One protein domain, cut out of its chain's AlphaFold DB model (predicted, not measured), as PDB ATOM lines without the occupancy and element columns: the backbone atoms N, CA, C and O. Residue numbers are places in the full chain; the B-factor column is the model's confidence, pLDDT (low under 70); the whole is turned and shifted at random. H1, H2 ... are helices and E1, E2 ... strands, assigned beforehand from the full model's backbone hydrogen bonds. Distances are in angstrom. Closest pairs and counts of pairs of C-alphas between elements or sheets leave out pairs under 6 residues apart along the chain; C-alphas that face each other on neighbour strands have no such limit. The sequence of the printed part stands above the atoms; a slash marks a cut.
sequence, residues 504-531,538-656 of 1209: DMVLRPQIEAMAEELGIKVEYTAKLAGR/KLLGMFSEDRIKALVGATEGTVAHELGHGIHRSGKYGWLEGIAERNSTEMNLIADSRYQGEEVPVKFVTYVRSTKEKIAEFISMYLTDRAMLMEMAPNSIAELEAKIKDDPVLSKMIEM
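What this domain is: This is residues 504 to 531 and 538 to 656 of the 1209 residues of an uncharacterized protein of Thermoplasmata archaeon (UniProt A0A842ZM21). A cluster of crossed helices has H2 and H6 packed on each other at its middle; H3, H4 and H7 pack round H6, H8 packs on H3, and H1 runs side by side with H2. A small sheet, E1 and E2, sits beside H2 and the end of H1; residues 538 to 544 stick out, as do residues 596 to 603, of which 602 and 603 belong to H5. The printed part has 147 residues with nine named helices and two named strands, in the order H1, E1, E2, H2 to H9; the sheet is parallel and the class mostly helix. It is compact, with a radius of gyration of the C-alphas of 15.2 A and spans of 42 by 39 by 28 A.

How they stand to each other: Strands E1, residues 521 to 525, and E2, residues 547 to 551, are parallel neighbours at 26 degrees; N 523 and O 548, 2.8 A, and N 550 and O 523, 3.0 A, are within hydrogen-bond range. The closest C-alphas of E2 and H2, residues 556 to 569, are those of Ile 548 and Glu 562, 5.9 A apart. H1, residues 504 to 517, touches H2 at a shallow tilt of 15 degrees, the same way, closest at the C-alphas of Arg 508 and Glu 556, 5.6 A. H2 touches H6, residues 611 to 624, at a steep tilt of 44 degrees, opposite ways, closest at the C-alphas of Gly 564 and Ala 616, 4.0 A. H6 touches H4, residues 584 to 593, with residues 613 to 618 alone, closest at the C-alphas of Lys 614 and Ala 591, 5.4 A. H6 also touches H3, residues 575 to 582, at Thr 611 and Ala 580, C-alphas 6.6 A apart, and H7, residues 626 to 632, at Met 621 and Leu 629, C-alphas 6.2 A apart. H3 touches H8, residues 634 to 644, closest at the C-alphas of Ile 579 and Ser 636, 6.3 A. H5, residues 602 to 608, only just touches H4, with 3 pairs of C-alphas within 8 A, closest Val 608 and Ala 591, 5.8 A. H9, residues 652 to 655, is close to H6 but not clearly touching, at the C-alphas of Met 653 and Leu 623, 6.8 A. Each O i to N i+4 pair is within hydrogen-bond range in H2 to H8, 7 of 10 in H1; H9 is too short for one.

Where its parts are: H1 begins at C-alpha 504 (49.598, 110.450, 100.405) and measures 20.3 A; H2 and H6 measure 19.8 A each, H8 15.4 A and H4 14.2 A. H9 ends at C-alpha 655 (65.374, 109.573, 106.355).

The domain as a whole: The C-alphas farthest apart, of Arg 531 and Asp 646, are 45.8 A apart. Residues 532 to 537 are not printed, and C-alphas 531 and 538 are 12.7 A apart across the cut. Of the links that are printed whole, none is long. Mean pLDDT of the printed part is 72.7; 46 residues are under 70, among them 522 to 531, 538 to 558 and 594 to 604.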
ATOM      1  N   ASP A 504      49.817 111.809  99.891       50.09
ATOM      2  CA  ASP A 504      49.598 110.450 100.405       50.09
ATOM      3  C   ASP A 504      50.415 109.364  99.666       50.09
ATOM      4  O   ASP A 504      50.682 108.310 100.240       50.09
ATOM      5  N   MET A 505      50.841 109.604  98.417       51.97
ATOM      6  CA  MET A 505      51.558 108.620  97.587       51.97
ATOM      7  C   MET A 505      53.051 108.461  97.920       51.97
ATOM      8  O   MET A 505      53.647 107.471  97.504       51.97
ATOM      9  N   VAL A 506      53.668 109.398  98.647       60.84
ATOM     10  CA  VAL A 506      55.128 109.383  98.887       60.84
ATOM     11  C   VAL A 506      55.484 108.780 100.245       60.84
ATOM     12  O   VAL A 506      56.360 107.921 100.325       60.84
ATOM     13  N   LEU A 507      54.808 109.215 101.313       72.75
ATOM     14  CA  LEU A 507      55.136 108.813 102.685       72.75
ATOM     15  C   LEU A 507      54.479 107.480 103.081       72.75
ATOM     16  O   LEU A 507      55.077 106.677 103.795       72.75
ATOM     17  N   ARG A 508      53.265 107.206 102.588       74.25
ATOM     18  CA  ARG A 508      52.510 106.001 102.957       74.25
ATOM     19  C   ARG A 508      53.209 104.691 102.571       74.25
ATOM     20  O   ARG A 508      53.309 103.843 103.455       74.25
ATOM     21  N   PRO A 509      53.764 104.523 101.354       77.94
ATOM     22  CA  PRO A 509      54.483 103.293 101.014       77.94
ATOM     23  C   PRO A 509      55.718 103.056 101.897       77.94
ATOM     24  O   PRO A 509      56.058 101.915 102.186       77.94
ATOM     25  N   GLN A 510      56.376 104.124 102.368       82.31
ATOM     26  CA  GLN A 510      57.543 104.026 103.257       82.31
ATOM     27  C   GLN A 510      57.141 103.574 104.669       82.31
ATOM     28  O   GLN A 510      57.825 102.751 105.275       82.31
ATOM     29  N   ILE A 511      56.001 104.068 105.165       82.75
ATOM     30  CA  ILE A 511      55.401 103.640 106.436       82.75
ATOM     31  C   ILE A 511      54.977 102.166 106.370       82.75
ATOM     32  O   ILE A 511      55.231 101.413 107.309       82.75
ATOM     33  N   GLU A 512      54.353 101.744 105.268       80.88
ATOM     34  CA  GLU A 512      53.917 100.358 105.051       80.88
ATOM     35  C   GLU A 512      55.101  99.391 104.945       80.88
ATOM     36  O   GLU A 512      55.111  98.373 105.632       80.88
ATOM     37  N   ALA A 513      56.131  99.738 104.167       82.38
ATOM     38  CA  ALA A 513      57.345  98.931 104.049       82.38
ATOM     39  C   ALA A 513      58.057  98.767 105.403       82.38
ATOM     40  O   ALA A 513      58.489  97.672 105.759       82.38
ATOM     41  N   MET A 514      58.129  99.837 106.203       84.06
ATOM     42  CA  MET A 514      58.700  99.762 107.548       84.06
ATOM     43  C   MET A 514      57.837  98.915 108.495       84.06
ATOM     44  O   MET A 514      58.379  98.167 109.306       84.06
ATOM     45  N   ALA A 515      56.506  98.987 108.390       82.38
ATOM     46  CA  ALA A 515      55.610  98.121 109.154       82.38
ATOM     47  C   ALA A 515      55.848  96.635 108.836       82.38
ATOM     48  O   ALA A 515      55.948  95.824 109.756       82.38
ATOM     49  N   GLU A 516      56.000  96.287 107.555       81.19
ATOM     50  CA  GLU A 516      56.287  94.918 107.117       81.19
ATOM     51  C   GLU A 516      57.634  94.401 107.640       81.19
ATOM     52  O   GLU A 516      57.700  93.281 108.149       81.19
ATOM     53  N   GLU A 517      58.692  95.219 107.602       81.94
ATOM     54  CA  GLU A 517      60.016  94.862 108.143       81.94
ATOM     55  C   GLU A 517      60.023  94.682 109.667       81.94
ATOM     56  O   GLU A 517      60.791  93.881 110.205       81.94
ATOM     57  N   LEU A 518      59.135  95.385 110.373       80.50
ATOM     58  CA  LEU A 518      58.890  95.197 111.803       80.50
ATOM     59  C   LEU A 518      58.018  93.965 112.109       80.50
ATOM     60  O   LEU A 518      57.751  93.684 113.277       80.50
ATOM     61  N   GLY A 519      57.570  93.229 111.085       75.06
ATOM     62  CA  GLY A 519      56.681  92.073 111.218       75.06
ATOM     63  C   GLY A 519      55.219  92.440 111.496       75.06
ATOM     64  O   GLY A 519      54.444  91.582 111.919       75.06
ATOM     65  N   ILE A 520      54.824  93.697 111.270       79.75
ATOM     66  CA  ILE A 520      53.482  94.220 111.540       79.75
ATOM     67  C   ILE A 520      52.659  94.178 110.246       79.75
ATOM     68  O   ILE A 520      52.927  94.916 109.302       79.75
ATOM     69  N   LYS A 521      51.610  93.346 110.186       71.31
ATOM     70  CA  LYS A 521      50.770  93.262 108.971       71.31
ATOM     71  C   LYS A 521      49.848  94.473 108.843       71.31
ATOM     72  O   LYS A 521      49.095  94.762 109.774       71.31
ATOM     73  N   VAL A 522      49.833  95.113 107.674       68.44
ATOM     74  CA  VAL A 522      48.922  96.222 107.349       68.44
ATOM     75  C   VAL A 522      47.668  95.682 106.649       68.44
ATOM     76  O   VAL A 522      47.747  95.044 105.604       68.44
ATOM     77  N   GLU A 523      46.488  95.920 107.222       63.19
ATOM     78  CA  GLU A 523      45.192  95.508 106.672       63.19
ATOM     79  C   GLU A 523      44.262  96.719 106.506       63.19
ATOM     80  O   GLU A 523      43.954  97.428 107.467       63.19
ATOM     81  N   TYR A 524      43.744  96.928 105.295       56.12
ATOM     82  CA  TYR A 524      42.772  97.984 105.016       56.12
ATOM     83  C   TYR A 524      41.336  97.467 105.092       56.12
ATOM     84  O   TYR A 524      40.971  96.482 104.454       56.12
ATOM     85  N   THR A 525      40.484  98.154 105.857       38.78
ATOM     86  CA  THR A 525      39.080  97.765 106.064       38.78
ATOM     87  C   THR A 525      38.109  98.831 105.549       38.78
ATOM     88  O   THR A 525      38.339 100.036 105.664       38.78
ATOM     89  N   ALA A 526      36.998  98.411 104.937       31.12
ATOM     90  CA  ALA A 526      35.984  99.329 104.416       31.12
ATOM     91  C   ALA A 526      35.097  99.905 105.539       31.12
ATOM     92  O   ALA A 526      34.695  99.207 106.472       31.12
ATOM     93  N   LYS A 527      34.728 101.186 105.425       34.38
ATOM     94  CA  LYS A 527      33.913 101.909 106.416       34.38
ATOM     95  C   LYS A 527      32.480 101.345 106.481       34.38
ATOM     96  O   LYS A 527      31.667 101.586 105.588       34.38
ATOM     97  N   LEU A 528      32.130 100.632 107.556       28.08
ATOM     98  CA  LEU A 528      30.743 100.228 107.824       28.08
ATOM     99  C   LEU A 528      29.948 101.426 108.380       28.08
ATOM    100  O   LEU A 528      30.288 101.991 109.418       28.08
ATOM    101  N   ALA A 529      28.880 101.835 107.693       25.06
ATOM    102  CA  ALA A 529      28.045 102.958 108.113       25.06
ATOM    103  C   ALA A 529      27.280 102.666 109.423       25.06
ATOM    104  O   ALA A 529      26.445 101.769 109.456       25.06
ATOM    105  N   GLY A 530      27.517 103.487 110.456       31.12
ATOM    106  CA  GLY A 530      26.567 103.819 111.530       31.12
ATOM    107  C   GLY A 530      26.284 102.762 112.612       31.12
ATOM    108  O   GLY A 530      25.731 101.709 112.331       31.12
ATOM    109  N   ARG A 531      26.587 103.118 113.875       32.00
ATOM    110  CA  ARG A 531      26.106 102.622 115.200       32.00
ATOM    111  C   ARG A 531      26.039 101.104 115.509       32.00
ATOM    112  O   ARG A 531      25.982 100.763 116.685       32.00
ATOM    113  N   LYS A 538      33.591  94.725 119.282       33.62
ATOM    114  CA  LYS A 538      33.830  94.208 120.641       33.62
ATOM    115  C   LYS A 538      33.386  92.749 120.838       33.62
ATOM    116  O   LYS A 538      33.924  92.082 121.712       33.62
ATOM    117  N   LEU A 539      32.423  92.262 120.046       29.61
ATOM    118  CA  LEU A 539      31.850  90.909 120.149       29.61
ATOM    119  C   LEU A 539      32.638  89.853 119.343       29.61
ATOM    120  O   LEU A 539      32.532  88.670 119.636       29.61
ATOM    121  N   LEU A 540      33.436  90.267 118.348       28.20
ATOM    122  CA  LEU A 540      34.193  89.378 117.444       28.20
ATOM    123  C   LEU A 540      35.681  89.197 117.794       28.20
ATOM    124  O   LEU A 540      36.427  88.672 116.975       28.20
ATOM    125  N   GLY A 541      36.147  89.642 118.967       32.41
ATOM    126  CA  GLY A 541      37.553  89.456 119.362       32.41
ATOM    127  C   GLY A 541      38.564  90.149 118.432       32.41
ATOM    128  O   GLY A 541      39.601  89.583 118.109       32.41
ATOM    129  N   MET A 542      38.275  91.371 117.965       34.59
ATOM    130  CA  MET A 542      39.090  92.081 116.960       34.59
ATOM    131  C   MET A 542      40.351  92.790 117.505       34.59
ATOM    132  O   MET A 542      40.826  93.734 116.876       34.59
ATOM    133  N   PHE A 543      40.928  92.327 118.613       36.97
ATOM    134  CA  PHE A 543      42.289  92.690 119.023       36.97
ATOM    135  C   PHE A 543      43.161  91.440 118.880       36.97
ATOM    136  O   PHE A 543      43.243  90.642 119.805       36.97
ATOM    137  N   SER A 544      43.752  91.238 117.697       39.81
ATOM    138  CA  SER A 544      44.887  90.318 117.548       39.81
ATOM    139  C   SER A 544      46.173  91.142 117.529       39.81
ATOM    140  O   SER A 544      46.173  92.275 117.040       39.81
ATOM    141  N   GLU A 545      47.231  90.591 118.111       49.31
ATOM    142  CA  GLU A 545      48.361  91.331 118.685       49.31
ATOM    143  C   GLU A 545      49.326  91.939 117.637       49.31
ATOM    144  O   GLU A 545      50.046  92.880 117.960       49.31
ATOM    145  N   ASP A 546      49.204  91.559 116.353       53.16
ATOM    146  CA  ASP A 546      50.287  91.689 115.352       53.16
ATOM    147  C   ASP A 546      49.929  92.506 114.079       53.16
ATOM    148  O   ASP A 546      50.539  92.324 113.021       53.16
ATOM    149  N   ARG A 547      48.889  93.363 114.105       62.44
ATOM    150  CA  ARG A 547      48.374  94.046 112.886       62.44
ATOM    151  C   ARG A 547      48.076  95.543 113.046       62.44
ATOM    152  O   ARG A 547      47.563  95.966 114.086       62.44
ATOM    153  N   ILE A 548      48.319  96.310 111.978       62.72
ATOM    154  CA  ILE A 548      47.820  97.675 111.723       62.72
ATOM    155  C   ILE A 548      46.528  97.554 110.910       62.72
ATOM    156  O   ILE A 548      46.533  96.965 109.832       62.72
ATOM    157  N   LYS A 549      45.410  98.100 111.407       58.38
ATOM    158  CA  LYS A 549      44.118  98.088 110.697       58.38
ATOM    159  C   LYS A 549      43.656  99.505 110.383       58.38
ATOM    160  O   LYS A 549      43.052 100.155 111.231       58.38
ATOM    161  N   ALA A 550      43.893  99.965 109.157       53.41
ATOM    162  CA  ALA A 550      43.490 101.293 108.698       53.41
ATOM    163  C   ALA A 550      42.193 101.237 107.869       53.41
ATOM    164  O   ALA A 550      41.848 100.223 107.262       53.41
ATOM    165  N   LEU A 551      41.426 102.329 107.839       45.72
ATOM    166  CA  LEU A 551      40.260 102.434 106.957       45.72
ATOM    167  C   LEU A 551      40.712 102.716 105.517       45.72
ATOM    168  O   LEU A 551      41.653 103.477 105.305       45.72
ATOM    169  N   VAL A 552      40.009 102.171 104.519       39.59
ATOM    170  CA  VAL A 552      40.209 102.575 103.115       39.59
ATOM    171  C   VAL A 552      39.946 104.087 103.003       39.59
ATOM    172  O   VAL A 552      38.824 104.538 103.250       39.59
ATOM    173  N   GLY A 553      40.991 104.863 102.685       40.81
ATOM    174  CA  GLY A 553      40.975 106.334 102.671       40.81
ATOM    175  C   GLY A 553      41.368 107.026 103.989       40.81
ATOM    176  O   GLY A 553      41.123 108.222 104.127       40.81
ATOM    177  N   ALA A 554      41.932 106.305 104.967       47.53
ATOM    178  CA  ALA A 554      42.613 106.906 106.123       47.53
ATOM    179  C   ALA A 554      43.790 107.784 105.661       47.53
ATOM    180  O   ALA A 554      44.320 107.519 104.585       47.53
ATOM    181  N   THR A 555      44.179 108.802 106.436       60.06
ATOM    182  CA  THR A 555      45.338 109.673 106.139       60.06
ATOM    183  C   THR A 555      46.652 108.978 106.488       60.06
ATOM    184  O   THR A 555      46.669 108.071 107.323       60.06
ATOM    185  N   GLU A 556      47.761 109.419 105.901       65.50
ATOM    186  CA  GLU A 556      49.115 108.988 106.251       65.50
ATOM    187  C   GLU A 556      49.409 109.169 107.747       65.50
ATOM    188  O   GLU A 556      49.961 108.260 108.358       65.50
ATOM    189  N   GLY A 557      48.918 110.243 108.377       68.38
ATOM    190  CA  GLY A 557      49.005 110.422 109.835       68.38
ATOM    191  C   GLY A 557      48.203 109.395 110.635       68.38
ATOM    192  O   GLY A 557      48.628 108.969 111.702       68.38
ATOM    193  N   THR A 558      47.078 108.907 110.104       67.81
ATOM    194  CA  THR A 558      46.339 107.809 110.749       67.81
ATOM    195  C   THR A 558      47.139 106.508 110.677       67.81
ATOM    196  O   THR A 558      47.216 105.777 111.659       67.81
ATOM    197  N   VAL A 559      47.762 106.220 109.529       70.69
ATOM    198  CA  VAL A 559      48.598 105.020 109.357       70.69
ATOM    199  C   VAL A 559      49.872 105.116 110.208       70.69
ATOM    200  O   VAL A 559      50.239 104.139 110.854       70.69
ATOM    201  N   ALA A 560      50.496 106.297 110.288       80.00
ATOM    202  CA  ALA A 560      51.658 106.573 111.135       80.00
ATOM    203  C   ALA A 560      51.346 106.412 112.634       80.00
ATOM    204  O   ALA A 560      52.143 105.841 113.376       80.00
ATOM    205  N   HIS A 561      50.164 106.849 113.076       84.75
ATOM    206  CA  HIS A 561      49.693 106.667 114.450       84.75
ATOM    207  C   HIS A 561      49.479 105.181 114.796       84.75
ATOM    208  O   HIS A 561      49.928 104.705 115.839       84.75
ATOM    209  N   GLU A 562      48.864 104.405 113.900       79.88
ATOM    210  CA  GLU A 562      48.707 102.953 114.090       79.88
ATOM    211  C   GLU A 562      50.047 102.200 114.045       79.88
ATOM    212  O   GLU A 562      50.248 101.237 114.791       79.88
ATOM    213  N   LEU A 563      50.991 102.657 113.219       83.62
ATOM    214  CA  LEU A 563      52.370 102.173 113.222       83.62
ATOM    215  C   LEU A 563      53.058 102.460 114.562       83.62
ATOM    216  O   LEU A 563      53.714 101.569 115.097       83.62
ATOM    217  N   GLY A 564      52.872 103.648 115.142       85.50
ATOM    218  CA  GLY A 564      53.378 103.982 116.476       85.50
ATOM    219  C   GLY A 564      52.854 103.032 117.559       85.50
ATOM    220  O   GLY A 564      53.631 102.526 118.371       85.50
ATOM    221  N   HIS A 565      51.564 102.674 117.500       84.81
ATOM    222  CA  HIS A 565      50.995 101.605 118.336       84.81
ATOM    223  C   HIS A 565      51.626 100.237 118.064       84.81
ATOM    224  O   HIS A 565      51.720  99.416 118.975       84.81
ATOM    225  N   GLY A 566      52.002  99.936 116.822       78.44
ATOM    226  CA  GLY A 566      52.693  98.700 116.448       78.44
ATOM    227  C   GLY A 566      54.127  98.624 116.990       78.44
ATOM    228  O   GLY A 566      54.494  97.624 117.605       78.44
ATOM    229  N   ILE A 567      54.904  99.701 116.845       83.88
ATOM    230  CA  ILE A 567      56.282  99.818 117.350       83.88
ATOM    231  C   ILE A 567      56.305  99.665 118.872       83.88
ATOM    232  O   ILE A 567      57.075  98.856 119.393       83.88
ATOM    233  N   HIS A 568      55.420 100.378 119.579       84.88
ATOM    234  CA  HIS A 568      55.303 100.299 121.038       84.88
ATOM    235  C   HIS A 568      54.959  98.880 121.516       84.88
ATOM    236  O   HIS A 568      55.573  98.378 122.455       84.88
ATOM    237  N   ARG A 569      54.042  98.192 120.822       77.06
ATOM    238  CA  ARG A 569      53.601  96.830 121.177       77.06
ATOM    239  C   ARG A 569      54.616  95.727 120.890       77.06
ATOM    240  O   ARG A 569      54.514  94.671 121.504       77.06
ATOM    241  N   SER A 570      55.591  95.945 120.006       72.69
ATOM    242  CA  SER A 570      56.587  94.924 119.636       72.69
ATOM    243  C   SER A 570      57.448  94.421 120.809       72.69
ATOM    244  O   SER A 570      58.158  93.428 120.667       72.69
ATOM    245  N   GLY A 571      57.458  95.130 121.948       67.75
ATOM    246  CA  GLY A 571      58.286  94.836 123.123       67.75
ATOM    247  C   GLY A 571      59.780  95.126 122.924       67.75
ATOM    248  O   GLY A 571      60.460  95.543 123.859       67.75
ATOM    249  N   LYS A 572      60.282  95.006 121.688       78.44
ATOM    250  CA  LYS A 572      61.657  95.321 121.264       78.44
ATOM    251  C   LYS A 572      62.030  96.791 121.500       78.44
ATOM    252  O   LYS A 572      63.186  97.098 121.779       78.44
ATOM    253  N   TYR A 573      61.044  97.686 121.437       84.75
ATOM    254  CA  TYR A 573      61.213  99.136 121.584       84.75
ATOM    255  C   TYR A 573      60.599  99.695 122.877       84.75
ATOM    256  O   TYR A 573      60.187 100.852 122.928       84.75
ATOM    257  N   GLY A 574      60.560  98.893 123.950       77.25
ATOM    258  CA  GLY A 574      60.002  99.298 125.252       77.25
ATOM    259  C   GLY A 574      60.688 100.512 125.899       77.25
ATOM    260  O   GLY A 574      60.105 101.182 126.743       77.25
ATOM    261  N   TRP A 575      61.895 100.879 125.454       85.56
ATOM    262  CA  TRP A 575      62.574 102.104 125.890       85.56
ATOM    263  C   TRP A 575      61.824 103.396 125.510       85.56
ATOM    264  O   TRP A 575      62.090 104.429 126.126       85.56
ATOM    265  N   LEU A 576      60.870 103.345 124.568       86.50
ATOM    266  CA  LEU A 576      59.969 104.459 124.243       86.50
ATOM    267  C   LEU A 576      59.099 104.878 125.436       86.50
ATOM    268  O   LEU A 576      58.797 106.060 125.581       86.50
ATOM    269  N   GLU A 577      58.745 103.944 126.325       87.62
ATOM    270  CA  GLU A 577      58.050 104.269 127.579       87.62
ATOM    271  C   GLU A 577      58.942 105.106 128.495       87.62
ATOM    272  O   GLU A 577      58.492 106.100 129.055       87.62
ATOM    273  N   GLY A 578      60.237 104.788 128.547       85.38
ATOM    274  CA  GLY A 578      61.214 105.574 129.294       85.38
ATOM    275  C   GLY A 578      61.351 107.010 128.778       85.38
ATOM    276  O   GLY A 578      61.498 107.923 129.588       85.38
ATOM    277  N   ILE A 579      61.268 107.223 127.457       87.50
ATOM    278  CA  ILE A 579      61.219 108.574 126.863       87.50
ATOM    279  C   ILE A 579      59.913 109.271 127.264       87.50
ATOM    280  O   ILE A 579      59.934 110.424 127.694       87.50
ATOM    281  N   ALA A 580      58.785 108.555 127.188       85.56
ATOM    282  CA  ALA A 580      57.472 109.079 127.551       85.56
ATOM    283  C   ALA A 580      57.366 109.501 129.029       85.56
ATOM    284  O   ALA A 580      56.664 110.461 129.354       85.56
ATOM    285  N   GLU A 581      58.066 108.798 129.920       86.31
ATOM    286  CA  GLU A 581      58.120 109.076 131.356       86.31
ATOM    287  C   GLU A 581      59.073 110.228 131.693       86.31
ATOM    288  O   GLU A 581      58.668 111.181 132.368       86.31
ATOM    289  N   ARG A 582      60.320 110.179 131.196       88.00
ATOM    290  CA  ARG A 582      61.334 111.218 131.459       88.00
ATOM    291  C   ARG A 582      60.933 112.572 130.883       88.00
ATOM    292  O   ARG A 582      61.110 113.586 131.551       88.00
ATOM    293  N   ASN A 583      60.315 112.573 129.701       89.88
ATOM    294  CA  ASN A 583      59.876 113.780 128.998       89.88
ATOM    295  C   ASN A 583      58.348 113.951 129.047       89.88
ATOM    296  O   ASN A 583      57.719 114.439 128.109       89.88
ATOM    297  N   SER A 584      57.723 113.567 130.164       84.38
ATOM    298  CA  SER A 584      56.259 113.541 130.318       84.38
ATOM    299  C   SER A 584      55.550 114.867 130.019       84.38
ATOM    300  O   SER A 584      54.409 114.850 129.559       84.38
ATOM    301  N   THR A 585      56.205 116.011 130.239       85.56
ATOM    302  CA  THR A 585      55.640 117.336 129.931       85.56
ATOM    303  C   THR A 585      55.544 117.573 128.423       85.56
ATOM    304  O   THR A 585      54.478 117.941 127.937       85.56
ATOM    305  N   GLU A 586      56.613 117.288 127.674       88.88
ATOM    306  CA  GLU A 586      56.627 117.369 126.205       88.88
ATOM    307  C   GLU A 586      55.635 116.372 125.588       88.88
ATOM    308  O   GLU A 586      54.855 116.704 124.700       88.88
ATOM    309  N   MET A 587      55.578 115.161 126.139       87.25
ATOM    310  CA  MET A 587      54.693 114.099 125.656       87.25
ATOM    311  C   MET A 587      53.218 114.366 125.987       87.25
ATOM    312  O   MET A 587      52.332 113.960 125.238       87.25
ATOM    313  N   ASN A 588      52.928 115.076 127.085       85.06
ATOM    314  CA  ASN A 588      51.592 115.608 127.357       85.06
ATOM    315  C   ASN A 588      51.210 116.692 126.341       85.06
ATOM    316  O   ASN A 588      50.091 116.652 125.848       85.06
ATOM    317  N   LEU A 589      52.125 117.606 125.989       82.56
ATOM    318  CA  LEU A 589      51.877 118.644 124.977       82.56
ATOM    319  C   LEU A 589      51.570 118.035 123.601       82.56
ATOM    320  O   LEU A 589      50.627 118.460 122.936       82.56
ATOM    321  N   ILE A 590      52.318 117.000 123.209       83.00
ATOM    322  CA  ILE A 590      52.060 116.217 121.992       83.00
ATOM    323  C   ILE A 590      50.660 115.604 122.031       83.00
ATOM    324  O   ILE A 590      49.866 115.813 121.117       83.00
ATOM    325  N   ALA A 591      50.326 114.892 123.110       80.62
ATOM    326  CA  ALA A 591      49.005 114.296 123.293       80.62
ATOM    327  C   ALA A 591      47.883 115.348 123.259       80.62
ATOM    328  O   ALA A 591      46.827 115.121 122.668       80.62
ATOM    329  N   ASP A 592      48.116 116.522 123.843       80.19
ATOM    330  CA  ASP A 592      47.131 117.595 123.910       80.19
ATOM    331  C   ASP A 592      46.845 118.252 122.551       80.19
ATOM    332  O   ASP A 592      45.734 118.732 122.311       80.19
ATOM    333  N   SER A 593      47.798 118.201 121.616       77.19
ATOM    334  CA  SER A 593      47.606 118.723 120.258       77.19
ATOM    335  C   SER A 593      46.463 118.044 119.496       77.19
ATOM    336  O   SER A 593      45.829 118.676 118.649       77.19
ATOM    337  N   ARG A 594      46.112 116.798 119.854       68.19
ATOM    338  CA  ARG A 594      45.050 116.019 119.192       68.19
ATOM    339  C   ARG A 594      43.656 116.623 119.313       68.19
ATOM    340  O   ARG A 594      42.779 116.255 118.533       68.19
ATOM    341  N   TYR A 595      43.433 117.502 120.285       67.69
ATOM    342  CA  TYR A 595      42.167 118.214 120.441       67.69
ATOM    343  C   TYR A 595      42.290 119.724 120.209       67.69
ATOM    344  O   TYR A 595      41.300 120.414 120.390       67.69
ATOM    345  N   GLN A 596      43.451 120.244 119.781       55.72
ATOM    346  CA  GLN A 596      43.650 121.640 119.333       55.72
ATOM    347  C   GLN A 596      43.066 122.730 120.265       55.72
ATOM    348  O   GLN A 596      42.674 123.802 119.812       55.72
ATOM    349  N   GLY A 597      42.993 122.470 121.575       53.03
ATOM    350  CA  GLY A 597      42.379 123.387 122.545       53.03
ATOM    351  C   GLY A 597      40.843 123.348 122.622       53.03
ATOM    352  O   GLY A 597      40.259 124.157 123.339       53.03
ATOM    353  N   GLU A 598      40.174 122.418 121.935       43.75
ATOM    354  CA  GLU A 598      38.739 122.151 122.080       43.75
ATOM    355  C   GLU A 598      38.414 121.462 123.419       43.75
ATOM    356  O   GLU A 598      39.160 120.617 123.922       43.75
ATOM    357  N   GLU A 599      37.252 121.777 123.998       55.31
ATOM    358  CA  GLU A 599      36.798 121.170 125.251       55.31
ATOM    359  C   GLU A 599      36.345 119.715 125.056       55.31
ATOM    360  O   GLU A 599      35.184 119.423 124.757       55.31
ATOM    361  N   VAL A 600      37.260 118.774 125.278       56.75
ATOM    362  CA  VAL A 600      37.003 117.331 125.180       56.75
ATOM    363  C   VAL A 600      36.713 116.689 126.551       56.75
ATOM    364  O   VAL A 600      37.187 117.168 127.583       56.75
ATOM    365  N   PRO A 601      35.924 115.594 126.624       57.09
ATOM    366  CA  PRO A 601      35.626 114.920 127.889       57.09
ATOM    367  C   PRO A 601      36.893 114.453 128.619       57.09
ATOM    368  O   PRO A 601      37.803 113.926 127.986       57.09
ATOM    369  N   VAL A 602      36.914 114.516 129.955       66.44
ATOM    370  CA  VAL A 602      38.071 114.082 130.773       66.44
ATOM    371  C   VAL A 602      38.511 112.657 130.432       66.44
ATOM    372  O   VAL A 602      39.697 112.406 130.278       66.44
ATOM    373  N   LYS A 603      37.565 111.735 130.197       54.44
ATOM    374  CA  LYS A 603      37.874 110.358 129.764       54.44
ATOM    375  C   LYS A 603      38.660 110.303 128.448       54.44
ATOM    376  O   LYS A 603      39.485 109.412 128.282       54.44
ATOM    377  N   PHE A 604      38.403 111.229 127.526       53.88
ATOM    378  CA  PHE A 604      39.141 111.340 126.270       53.88
ATOM    379  C   PHE A 604      40.539 111.923 126.500       53.88
ATOM    380  O   PHE A 604      41.502 111.370 125.984       53.88
ATOM    381  N   VAL A 605      40.676 112.942 127.356       71.50
ATOM    382  CA  VAL A 605      41.990 113.477 127.764       71.50
ATOM    383  C   VAL A 605      42.836 112.397 128.448       71.50
ATOM    384  O   VAL A 605      43.997 112.211 128.100       71.50
ATOM    385  N   THR A 606      42.256 111.630 129.378       73.12
ATOM    386  CA  THR A 606      42.934 110.509 130.051       73.12
ATOM    387  C   THR A 606      43.345 109.417 129.065       73.12
ATOM    388  O   THR A 606      44.426 108.853 129.198       73.12
ATOM    389  N   TYR A 607      42.507 109.131 128.064       70.25
ATOM    390  CA  TYR A 607      42.823 108.177 127.003       70.25
ATOM    391  C   TYR A 607      43.998 108.659 126.144       70.25
ATOM    392  O   TYR A 607      45.001 107.955 126.046       70.25
ATOM    393  N   VAL A 608      43.917 109.874 125.596       72.62
ATOM    394  CA  VAL A 608      44.945 110.456 124.718       72.62
ATOM    395  C   VAL A 608      46.276 110.666 125.454       72.62
ATOM    396  O   VAL A 608      47.338 110.498 124.865       72.62
ATOM    397  N   ARG A 609      46.243 110.945 126.764       82.31
ATOM    398  CA  ARG A 609      47.444 111.043 127.610       82.31
ATOM    399  C   ARG A 609      47.939 109.705 128.173       82.31
ATOM    400  O   ARG A 609      48.885 109.707 128.969       82.31
ATOM    401  N   SER A 610      47.339 108.574 127.802       85.50
ATOM    402  CA  SER A 610      47.898 107.265 128.155       85.50
ATOM    403  C   SER A 610      49.263 107.075 127.483       85.50
ATOM    404  O   SER A 610      49.487 107.579 126.383       85.50
ATOM    405  N   THR A 611      50.187 106.356 128.128       83.81
ATOM    406  CA  THR A 611      51.558 106.146 127.617       83.81
ATOM    407  C   THR A 611      51.561 105.613 126.183       83.81
ATOM    408  O   THR A 611      52.292 106.114 125.336       83.81
ATOM    409  N   LYS A 612      50.659 104.672 125.887       83.19
ATOM    410  CA  LYS A 612      50.471 104.095 124.555       83.19
ATOM    411  C   LYS A 612      50.058 105.139 123.504       83.19
ATOM    412  O   LYS A 612      50.667 105.213 122.443       83.19
ATOM    413  N   GLU A 613      49.044 105.954 123.791       85.06
ATOM    414  CA  GLU A 613      48.552 106.983 122.857       85.06
ATOM    415  C   GLU A 613      49.556 108.127 122.671       85.06
ATOM    416  O   GLU A 613      49.723 108.619 121.558       85.06
ATOM    417  N   LYS A 614      50.286 108.492 123.731       89.00
ATOM    418  CA  LYS A 614      51.388 109.463 123.679       89.00
ATOM    419  C   LYS A 614      52.502 109.022 122.745       89.00
ATOM    420  O   LYS A 614      52.956 109.814 121.928       89.00
ATOM    421  N   ILE A 615      52.946 107.772 122.870       89.38
ATOM    422  CA  ILE A 615      54.002 107.217 122.018       89.38
ATOM    423  C   ILE A 615      53.512 107.123 120.570       89.38
ATOM    424  O   ILE A 615      54.240 107.502 119.657       89.38
ATOM    425  N   ALA A 616      52.273 106.681 120.350       87.50
ATOM    426  CA  ALA A 616      51.698 106.603 119.011       87.50
ATOM    427  C   ALA A 616      51.604 107.971 118.323       87.50
ATOM    428  O   ALA A 616      51.987 108.103 117.161       87.50
ATOM    429  N   GLU A 617      51.163 108.999 119.048       87.75
ATOM    430  CA  GLU A 617      51.098 110.361 118.520       87.75
ATOM    431  C   GLU A 617      52.489 110.969 118.309       87.75
ATOM    432  O   GLU A 617      52.729 111.597 117.283       87.75
ATOM    433  N   PHE A 618      53.434 110.716 119.217       91.50
ATOM    434  CA  PHE A 618      54.825 111.150 119.080       91.50
ATOM    435  C   PHE A 618      55.478 110.599 117.805       91.50
ATOM    436  O   PHE A 618      56.061 111.353 117.027       91.50
ATOM    437  N   ILE A 619      55.316 109.299 117.541       90.00
ATOM    438  CA  ILE A 619      55.808 108.656 116.314       90.00
ATOM    439  C   ILE A 619      55.061 109.180 115.079       90.00
ATOM    440  O   ILE A 619      55.688 109.462 114.058       90.00
ATOM    441  N   SER A 620      53.740 109.361 115.173       88.31
ATOM    442  CA  SER A 620      52.924 109.928 114.095       88.31
ATOM    443  C   SER A 620      53.412 111.316 113.683       88.31
ATOM    444  O   SER A 620      53.693 111.554 112.506       88.31
ATOM    445  N   MET A 621      53.584 112.220 114.649       83.75
ATOM    446  CA  MET A 621      54.071 113.576 114.406       83.75
ATOM    447  C   MET A 621      55.519 113.579 113.911       83.75
ATOM    448  O   MET A 621      55.849 114.359 113.028       83.75
ATOM    449  N   TYR A 622      56.380 112.670 114.378       89.19
ATOM    450  CA  TYR A 622      57.765 112.586 113.897       89.19
ATOM    451  C   TYR A 622      57.849 112.221 112.404       89.19
ATOM    452  O   TYR A 622      58.761 112.662 111.692       89.19
ATOM    453  N   LEU A 623      56.890 111.422 111.929       86.38
ATOM    454  CA  LEU A 623      56.783 110.984 110.539       86.38
ATOM    455  C   LEU A 623      56.011 111.965 109.654       86.38
ATOM    456  O   LEU A 623      56.292 112.028 108.463       86.38
ATOM    457  N   THR A 624      55.060 112.723 110.200       76.69
ATOM    458  CA  THR A 624      54.168 113.588 109.404       76.69
ATOM    459  C   THR A 624      54.464 115.080 109.527       76.69
ATOM    460  O   THR A 624      54.402 115.786 108.522       76.69
ATOM    461  N   ASP A 625      54.864 115.555 110.709       77.88
ATOM    462  CA  ASP A 625      55.100 116.969 111.026       77.88
ATOM    463  C   ASP A 625      56.278 117.151 112.005       77.88
ATOM    464  O   ASP A 625      56.155 117.624 113.141       77.88
ATOM    465  N   ARG A 626      57.468 116.721 111.565       83.00
ATOM    466  CA  ARG A 626      58.679 116.740 112.400       83.00
ATOM    467  C   ARG A 626      59.067 118.150 112.849       83.00
ATOM    468  O   ARG A 626      59.624 118.301 113.929       83.00
ATOM    469  N   ALA A 627      58.770 119.171 112.045       75.06
ATOM    470  CA  ALA A 627      59.088 120.561 112.363       75.06
ATOM    471  C   ALA A 627      58.280 121.064 113.568       75.06
ATOM    472  O   ALA A 627      58.862 121.619 114.500       75.06
ATOM    473  N   MET A 628      56.968 120.804 113.592       75.19
ATOM    474  CA  MET A 628      56.126 121.128 114.744       75.19
ATOM    475  C   MET A 628      56.536 120.314 115.975       75.19
ATOM    476  O   MET A 628      56.607 120.844 117.084       75.19
ATOM    477  N   LEU A 629      56.885 119.038 115.785       80.81
ATOM    478  CA  LEU A 629      57.351 118.200 116.884       80.81
ATOM    479  C   LEU A 629      58.673 118.703 117.489       80.81
ATOM    480  O   LEU A 629      58.820 118.666 118.707       80.81
ATOM    481  N   MET A 630      59.607 119.209 116.672       82.31
ATOM    482  CA  MET A 630      60.867 119.819 117.135       82.31
ATOM    483  C   MET A 630      60.637 121.046 118.018       82.31
ATOM    484  O   MET A 630      61.418 121.286 118.935       82.31
ATOM    485  N   GLU A 631      59.567 121.803 117.776       80.25
ATOM    486  CA  GLU A 631      59.185 122.930 118.629       80.25
ATOM    487  C   GLU A 631      58.530 122.462 119.938       80.25
ATOM    488  O   GLU A 631      58.803 123.012 121.005       80.25
ATOM    489  N   MET A 632      57.687 121.427 119.874       79.38
ATOM    490  CA  MET A 632      56.898 120.953 121.015       79.38
ATOM    491  C   MET A 632      57.652 120.016 121.968       79.38
ATOM    492  O   MET A 632      57.373 120.014 123.168       79.38
ATOM    493  N   ALA A 633      58.552 119.190 121.437       88.06
ATOM    494  CA  ALA A 633      59.197 118.094 122.154       88.06
ATOM    495  C   ALA A 633      60.676 117.883 121.753       88.06
ATOM    496  O   ALA A 633      61.062 116.780 121.343       88.06
ATOM    497  N   PRO A 634      61.523 118.928 121.846       88.06
ATOM    498  CA  PRO A 634      62.910 118.870 121.388       88.06
ATOM    499  C   PRO A 634      63.755 117.836 122.142       88.06
ATOM    500  O   PRO A 634      64.598 117.179 121.528       88.06
ATOM    501  N   ASN A 635      63.533 117.648 123.451       89.00
ATOM    502  CA  ASN A 635      64.307 116.680 124.235       89.00
ATOM    503  C   ASN A 635      63.891 115.241 123.906       89.00
ATOM    504  O   ASN A 635      64.747 114.370 123.737       89.00
ATOM    505  N   SER A 636      62.586 115.008 123.737       91.00
ATOM    506  CA  SER A 636      62.037 113.709 123.336       91.00
ATOM    507  C   SER A 636      62.550 113.281 121.960       91.00
ATOM    508  O   SER A 636      62.887 112.112 121.774       91.00
ATOM    509  N   ILE A 637      62.661 114.216 121.006       90.25
ATOM    510  CA  ILE A 637      63.237 113.951 119.678       90.25
ATOM    511  C   ILE A 637      64.725 113.629 119.765       90.25
ATOM    512  O   ILE A 637      65.148 112.632 119.190       90.25
ATOM    513  N   ALA A 638      65.516 114.429 120.484       89.00
ATOM    514  CA  ALA A 638      66.954 114.188 120.604       89.00
ATOM    515  C   ALA A 638      67.248 112.804 121.213       89.00
ATOM    516  O   ALA A 638      68.155 112.098 120.769       89.00
ATOM    517  N   GLU A 639      66.450 112.390 122.201       90.88
ATOM    518  CA  GLU A 639      66.554 111.069 122.820       90.88
ATOM    519  C   GLU A 639      66.087 109.940 121.884       90.88
ATOM    520  O   GLU A 639      66.729 108.889 121.832       90.88
ATOM    521  N   LEU A 640      65.017 110.161 121.107       90.88
ATOM    522  CA  LEU A 640      64.556 109.230 120.075       90.88
ATOM    523  C   LEU A 640      65.636 109.025 119.006       90.88
ATOM    524  O   LEU A 640      66.021 107.888 118.744       90.88
ATOM    525  N   GLU A 641      66.157 110.105 118.421       91.44
ATOM    526  CA  GLU A 641      67.171 110.069 117.361       91.44
ATOM    527  C   GLU A 641      68.468 109.400 117.830       91.44
ATOM    528  O   GLU A 641      69.007 108.551 117.120       91.44
ATOM    529  N   ALA A 642      68.926 109.683 119.055       89.12
ATOM    530  CA  ALA A 642      70.093 109.020 119.641       89.12
ATOM    531  C   ALA A 642      69.911 107.500 119.803       89.12
ATOM    532  O   ALA A 642      70.892 106.760 119.789       89.12
ATOM    533  N   LYS A 643      68.667 107.027 119.968       87.38
ATOM    534  CA  LYS A 643      68.338 105.603 120.127       87.38
ATOM    535  C   LYS A 643      68.090 104.883 118.806       87.38
ATOM    536  O   LYS A 643      68.414 103.703 118.716       87.38
ATOM    537  N   ILE A 644      67.521 105.560 117.807       91.00
ATOM    538  CA  ILE A 644      67.163 104.931 116.524       91.00
ATOM    539  C   ILE A 644      68.256 105.050 115.461       91.00
ATOM    540  O   ILE A 644      68.187 104.320 114.479       91.00
ATOM    541  N   LYS A 645      69.259 105.924 115.636       86.56
ATOM    542  CA  LYS A 645      70.327 106.151 114.645       86.56
ATOM    543  C   LYS A 645      71.056 104.870 114.223       86.56
ATOM    544  O   LYS A 645      71.369 104.726 113.048       86.56
ATOM    545  N   ASP A 646      71.265 103.951 115.163       82.12
ATOM    546  CA  ASP A 646      71.951 102.675 114.928       82.12
ATOM    547  C   ASP A 646      70.973 101.479 114.828       82.12
ATOM    548  O   ASP A 646      71.406 100.328 114.744       82.12
ATOM    549  N   ASP A 647      69.649 101.712 114.846       87.94
ATOM    550  CA  ASP A 647      68.654 100.640 114.714       87.94
ATOM    551  C   ASP A 647      68.451 100.259 113.236       87.94
ATOM    552  O   ASP A 647      68.190 101.136 112.409       87.94
ATOM    553  N   PRO A 648      68.499  98.963 112.876       82.44
ATOM    554  CA  PRO A 648      68.432  98.527 111.480       82.44
ATOM    555  C   PRO A 648      67.096  98.820 110.777       82.44
ATOM    556  O   PRO A 648      67.049  98.754 109.551       82.44
ATOM    557  N   VAL A 649      66.020  99.126 111.516       84.38
ATOM    558  CA  VAL A 649      64.686  99.392 110.948       84.38
ATOM    559  C   VAL A 649      64.197 100.803 111.290       84.38
ATOM    560  O   VAL A 649      63.754 101.523 110.398       84.38
ATOM    561  N   LEU A 650      64.319 101.246 112.547       87.19
ATOM    562  CA  LEU A 650      63.842 102.566 112.982       87.19
ATOM    563  C   LEU A 650      64.725 103.732 112.509       87.19
ATOM    564  O   LEU A 650      64.218 104.849 112.414       87.19
ATOM    565  N   SER A 651      65.997 103.509 112.153       86.94
ATOM    566  CA  SER A 651      66.852 104.557 111.558       86.94
ATOM    567  C   SER A 651      66.247 105.146 110.279       86.94
ATOM    568  O   SER A 651      66.377 106.345 110.038       86.94
ATOM    569  N   LYS A 652      65.480 104.351 109.518       86.81
ATOM    570  CA  LYS A 652      64.757 104.792 108.312       86.81
ATOM    571  C   LYS A 652      63.777 105.922 108.590       86.81
ATOM    572  O   LYS A 652      63.571 106.769 107.726       86.81
ATOM    573  N   MET A 653      63.212 105.991 109.799       86.81
ATOM    574  CA  MET A 653      62.339 107.099 110.183       86.81
ATOM    575  C   MET A 653      63.067 108.441 110.071       86.81
ATOM    576  O   MET A 653      62.434 109.428 109.720       86.81
ATOM    577  N   ILE A 654      64.379 108.498 110.333       84.88
ATOM    578  CA  ILE A 654      65.183 109.723 110.205       84.88
ATOM    579  C   ILE A 654      65.192 110.207 108.746       84.88
ATOM    580  O   ILE A 654      65.056 111.405 108.503       84.88
ATOM    581  N   GLU A 655      65.285 109.284 107.791       77.06
ATOM    582  CA  GLU A 655      65.374 109.573 106.355       77.06
ATOM    583  C   GLU A 655      64.013 109.863 105.699       77.06
ATOM    584  O   GLU A 655      63.960 110.533 104.663       77.06
ATOM    585  N   MET A 656      62.908 109.400 106.299       83.00
ATOM    586  CA  MET A 656      61.551 109.671 105.813       83.00
ATOM    587  C   MET A 656      61.277 111.178 105.810       83.00
ATOM    588  O   MET A 656      61.331 111.840 106.849       83.00
TER     589      MET A 656